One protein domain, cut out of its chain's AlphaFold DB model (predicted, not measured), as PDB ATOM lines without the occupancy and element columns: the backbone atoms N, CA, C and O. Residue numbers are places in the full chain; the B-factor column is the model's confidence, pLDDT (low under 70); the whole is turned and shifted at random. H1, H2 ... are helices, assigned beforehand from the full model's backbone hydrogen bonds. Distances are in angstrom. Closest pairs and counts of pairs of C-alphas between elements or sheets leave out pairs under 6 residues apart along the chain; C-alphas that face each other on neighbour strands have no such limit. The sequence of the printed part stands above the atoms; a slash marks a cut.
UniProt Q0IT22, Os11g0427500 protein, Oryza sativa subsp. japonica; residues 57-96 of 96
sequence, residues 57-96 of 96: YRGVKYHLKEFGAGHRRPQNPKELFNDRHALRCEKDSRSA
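Overview. This is residues 57 to 96 of the 96 residues of the protein "Os11g0427500 protein" of Oryza sativa subsp. japonica (UniProt Q0IT22). One long helix, H2, makes the longest axis, and the mostly loop stretch before it, residues 57 to 76 with the short helix H1, loops round to one side of it. Residues 91 to 96, of which 91 to 94 belong to H2, stick out free. The 40 printed residues hold two named helices, H1 then H2, and no named strand: the class is all helix. The whole is only just compact, close to loose, with a radius of gyration of the C-alphas of 10.3 A and spans of 31 by 22 by 13 A.

Arrangement. Look first at H1, residues 64 to 67, then at H2, residues 77 to 94. They only just touch, with 3 pairs of C-alphas within 8 A, and H2 does so with residues 83 to 87 alone. Their closest C-alphas, of Leu 64 and Asp 83, are 6.7 A apart. In H2, 13 of 14 O i to N i+4 pairs are within hydrogen-bond range; H1 is too short for such a pair.

Along the chain. Find C-alpha 64 at (132.318, 133.964, 121.371), where H1 begins. H2 runs 26.2 A from C-alpha 77 at (119.790, 141.901, 116.419) to C-alpha 94 at (131.856, 125.265, 132.741).

Size, cuts and confidence. The farthest C-alphas, of Asn 76 and Ala 96, are 31.4 A apart. The printed part has no cut, and its link is short. Find pLDDT under 70 at residues 64 to 73 and 89 to 96.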
ATOM      1  N   TYR A  57     120.532 131.786 115.049       86.12
ATOM      2  CA  TYR A  57     120.450 132.196 113.654       86.12
ATOM      3  C   TYR A  57     121.653 131.660 112.880       86.12
ATOM      4  O   TYR A  57     122.803 131.965 113.196       86.12
ATOM      5  N   ARG A  58     121.375 130.894 111.824       82.00
ATOM      6  CA  ARG A  58     122.397 130.361 110.916       82.00
ATOM      7  C   ARG A  58     122.984 131.465 110.035       82.00
ATOM      8  O   ARG A  58     122.281 132.406 109.666       82.00
ATOM      9  N   GLY A  59     124.258 131.320 109.668       79.25
ATOM     10  CA  GLY A  59     124.963 132.269 108.793       79.25
ATOM     11  C   GLY A  59     125.290 133.612 109.458       79.25
ATOM     12  O   GLY A  59     125.641 134.566 108.773       79.25
ATOM     13  N   VAL A  60     125.156 133.688 110.781       81.62
ATOM     14  CA  VAL A  60     125.485 134.850 111.608       81.62
ATOM     15  C   VAL A  60     126.468 134.385 112.675       81.62
ATOM     16  O   VAL A  60     126.372 133.240 113.119       81.62
ATOM     17  N   LYS A  61     127.404 135.250 113.082       79.62
ATOM     18  CA  LYS A  61     128.403 134.911 114.106       79.62
ATOM     19  C   LYS A  61     127.733 134.334 115.348       79.62
ATOM     20  O   LYS A  61     126.705 134.851 115.795       79.62
ATOM     21  N   TYR A  62     128.294 133.250 115.863       72.81
ATOM     22  CA  TYR A  62     127.720 132.484 116.970       72.81
ATOM     23  C   TYR A  62     128.745 132.201 118.060       72.81
ATOM     24  O   TYR A  62     128.437 132.325 119.241       72.81
ATOM     25  N   HIS A  63     129.979 131.869 117.689       70.50
ATOM     26  CA  HIS A  63     130.994 131.550 118.681       70.50
ATOM     27  C   HIS A  63     131.575 132.823 119.298       70.50
ATOM     28  O   HIS A  63     132.006 133.728 118.586       70.50
ATOM     29  N   LEU A  64     131.701 132.854 120.627       64.88
ATOM     30  CA  LEU A  64     132.318 133.964 121.371       64.88
ATOM     31  C   LEU A  64     133.725 134.320 120.847       64.88
ATOM     32  O   LEU A  64     134.108 135.488 120.805       64.88
ATOM     33  N   LYS A  65     134.464 133.326 120.334       65.25
ATOM     34  CA  LYS A  65     135.779 133.503 119.691       65.25
ATOM     35  C   LYS A  65     135.731 134.342 118.403       65.25
ATOM     36  O   LYS A  65     136.702 135.024 118.091       65.25
ATOM     37  N   GLU A  66     134.614 134.340 117.676       63.53
ATOM     38  CA  GLU A  66     134.423 135.108 116.431       63.53
ATOM     39  C   GLU A  66     134.251 136.614 116.681       63.53
ATOM     40  O   GLU A  66     134.417 137.429 115.766       63.53
ATOM     41  N   PHE A  67     133.955 137.006 117.925       61.75
ATOM     42  CA  PHE A  67     133.866 138.406 118.343       61.75
ATOM     43  C   PHE A  67     135.234 139.010 118.723       61.75
ATOM     44  O   PHE A  67     135.324 140.217 118.963       61.75
ATOM     45  N   GLY A  68     136.313 138.214 118.676       57.88
ATOM     46  CA  GLY A  68     137.705 138.644 118.845       57.88
ATOM     47  C   GLY A  68     138.097 139.022 120.279       57.88
ATOM     48  O   GLY A  68     137.257 139.130 121.174       57.88
ATOM     49  N   ALA A  69     139.400 139.250 120.495       50.56
ATOM     50  CA  ALA A  69     139.947 139.780 121.746       50.56
ATOM     51  C   ALA A  69     139.444 141.221 121.949       50.56
ATOM     52  O   ALA A  69     140.041 142.180 121.468       50.56
ATOM     53  N   GLY A  70     138.277 141.356 122.576       54.53
ATOM     54  CA  GLY A  70     137.623 142.645 122.800       54.53
ATOM     55  C   GLY A  70     136.097 142.627 122.788       54.53
ATOM     56  O   GLY A  70     135.529 143.704 122.933       54.53
ATOM     57  N   HIS A  71     135.435 141.467 122.616       59.19
ATOM     58  CA  HIS A  71     133.970 141.381 122.501       59.19
ATOM     59  C   HIS A  71     133.439 142.460 121.549       59.19
ATOM     60  O   HIS A  71     132.739 143.387 121.974       59.19
ATOM     61  N   ARG A  72     133.816 142.397 120.260       63.38
ATOM     62  CA  ARG A  72     133.223 143.301 119.266       63.38
ATOM     63  C   ARG A  72     131.710 143.235 119.435       63.38
ATOM     64  O   ARG A  72     131.131 142.161 119.331       63.38
ATOM     65  N   ARG A  73     131.101 144.371 119.782       69.81
ATOM     66  CA  ARG A  73     129.684 144.403 120.139       69.81
ATOM     67  C   ARG A  73     128.858 143.866 118.966       69.81
ATOM     68  O   ARG A  73     129.181 144.214 117.827       69.81
ATOM     69  N   PRO A  74     127.813 143.066 119.234       77.38
ATOM     70  CA  PRO A  74     126.903 142.607 118.198       77.38
ATOM     71  C   PRO A  74     126.412 143.780 117.349       77.38
ATOM     72  O   PRO A  74     125.947 144.786 117.890       77.38
ATOM     73  N   GLN A  75     126.541 143.671 116.030       81.44
ATOM     74  CA  GLN A  75     126.218 144.759 115.103       81.44
ATOM     75  C   GLN A  75     124.763 144.727 114.651       81.44
ATOM     76  O   GLN A  75     124.229 145.727 114.177       81.44
ATOM     77  N   ASN A  76     124.110 143.575 114.792       84.44
ATOM     78  CA  ASN A  76     122.725 143.388 114.401       84.44
ATOM     79  C   ASN A  76     121.952 142.567 115.452       84.44
ATOM     80  O   ASN A  76     122.557 141.862 116.266       84.44
ATOM     81  N   PRO A  77     120.607 142.626 115.445       85.19
ATOM     82  CA  PRO A  77     119.790 141.901 116.419       85.19
ATOM     83  C   PRO A  77     120.002 140.380 116.411       85.19
ATOM     84  O   PRO A  77     119.842 139.741 117.449       85.19
ATOM     85  N   LYS A  78     120.380 139.792 115.266       85.06
ATOM     86  CA  LYS A  78     120.632 138.348 115.147       85.06
ATOM     87  C   LYS A  78     121.947 137.951 115.818       85.06
ATOM     88  O   LYS A  78     121.971 136.964 116.540       85.06
ATOM     89  N   GLU A  79     123.000 138.748 115.649       84.44
ATOM     90  CA  GLU A  79     124.263 138.589 116.377       84.44
ATOM     91  C   GLU A  79     124.049 138.758 117.878       84.44
ATOM     92  O   GLU A  79     124.597 137.988 118.653       84.44
ATOM     93  N   LEU A  80     123.217 139.719 118.297       85.62
ATOM     94  CA  LEU A  80     122.934 139.935 119.719       85.62
ATOM     95  C   LEU A  80     122.199 138.739 120.331       85.62
ATOM     96  O   LEU A  80     122.469 138.361 121.470       85.62
ATOM     97  N   PHE A  81     121.263 138.152 119.585       86.88
ATOM     98  CA  PHE A  81     120.593 136.925 119.997       86.88
ATOM     99  C   PHE A  81     121.576 135.754 120.088       86.88
ATOM    100  O   PHE A  81     121.614 135.079 121.114       86.88
ATOM    101  N   ASN A  82     122.391 135.542 119.052       86.44
ATOM    102  CA  ASN A  82     123.367 134.457 118.995       86.44
ATOM    103  C   ASN A  82     124.431 134.560 120.096       86.44
ATOM    104  O   ASN A  82     124.723 133.559 120.734       86.44
ATOM    105  N   ASP A  83     124.953 135.758 120.362       83.31
ATOM    106  CA  ASP A  83     125.913 136.019 121.439       83.31
ATOM    107  C   ASP A  83     125.320 135.673 122.815       83.31
ATOM    108  O   ASP A  83     125.908 134.924 123.594       83.31
ATOM    109  N   ARG A  84     124.086 136.120 123.093       84.12
ATOM    110  CA  ARG A  84     123.379 135.780 124.342       84.12
ATOM    111  C   ARG A  84     123.055 134.291 124.454       84.12
ATOM    112  O   ARG A  84     123.101 133.751 125.558       84.12
ATOM    113  N   HIS A  85     122.712 133.645 123.340       84.88
ATOM    114  CA  HIS A  85     122.492 132.199 123.270       84.88
ATOM    115  C   HIS A  85     123.788 131.443 123.600       84.88
ATOM    116  O   HIS A  85     123.792 130.605 124.502       84.88
ATOM    117  N   ALA A  86     124.906 131.826 122.979       80.31
ATOM    118  CA  ALA A  86     126.218 131.230 123.210       80.31
ATOM    119  C   ALA A  86     126.714 131.436 124.649       80.31
ATOM    120  O   ALA A  86     127.194 130.494 125.275       80.31
ATOM    121  N   LEU A  87     126.523 132.628 125.226       77.25
ATOM    122  CA  LEU A  87     126.831 132.907 126.636       77.25
ATOM    123  C   LEU A  87     126.035 132.029 127.608       77.25
ATOM    124  O   LEU A  87     126.509 131.753 128.711       77.25
ATOM    125  N   ARG A  88     124.814 131.623 127.238       73.31
ATOM    126  CA  ARG A  88     124.004 130.701 128.043       73.31
ATOM    127  C   ARG A  88     124.576 129.283 127.964       73.31
ATOM    128  O   ARG A  88     124.775 128.667 129.000       73.31
ATOM    129  N   CYS A  89     124.916 128.828 126.760       67.56
ATOM    130  CA  CYS A  89     125.435 127.482 126.512       67.56
ATOM    131  C   CYS A  89     126.878 127.275 127.034       67.56
ATOM    132  O   CYS A  89     127.219 126.204 127.537       67.56
ATOM    133  N   GLU A  90     127.735 128.306 127.009       60.66
ATOM    134  CA  GLU A  90     129.074 128.225 127.621       60.66
ATOM    135  C   GLU A  90     129.025 128.092 129.149       60.66
ATOM    136  O   GLU A  90     129.910 127.461 129.731       60.66
ATOM    137  N   LYS A  91     128.019 128.675 129.817       55.75
ATOM    138  CA  LYS A  91     127.856 128.518 131.270       55.75
ATOM    139  C   LYS A  91     127.490 127.084 131.635       55.75
ATOM    140  O   LYS A  91     128.107 126.551 132.553       55.75
ATOM    141  N   ASP A  92     126.615 126.450 130.852       52.06
ATOM    142  CA  ASP A  92     126.286 125.027 131.007       52.06
ATOM    143  C   ASP A  92     127.547 124.141 130.901       52.06
ATOM    144  O   ASP A  92     127.664 123.136 131.594       52.06
ATOM    145  N   SER A  93     128.529 124.543 130.080       45.72
ATOM    146  CA  SER A  93     129.761 123.776 129.820       45.72
ATOM    147  C   SER A  93     130.864 123.947 130.875       45.72
ATOM    148  O   SER A  93     131.764 123.117 130.946       45.72
ATOM    149  N   ARG A  94     130.854 125.027 131.673       45.09
ATOM    150  CA  ARG A  94     131.856 125.265 132.741       45.09
ATOM    151  C   ARG A  94     131.430 124.718 134.105       45.09
ATOM    152  O   ARG A  94     132.214 124.783 135.048       45.09
ATOM    153  N   SER A  95     130.197 124.234 134.214       43.28
ATOM    154  CA  SER A  95     129.629 123.648 135.432       43.28
ATOM    155  C   SER A  95     129.471 122.123 135.362       43.28
ATOM    156  O   SER A  95     128.893 121.550 136.284       43.28
ATOM    157  N   ALA A  96     129.983 121.486 134.304       40.50
ATOM    158  CA  ALA A  96     130.054 120.034 134.132       40.50
ATOM    159  C   ALA A  96     131.471 119.507 134.398       40.50
ATOM    160  O   ALA A  96     132.439 120.219 134.039       40.50
TER     161      ALA A  96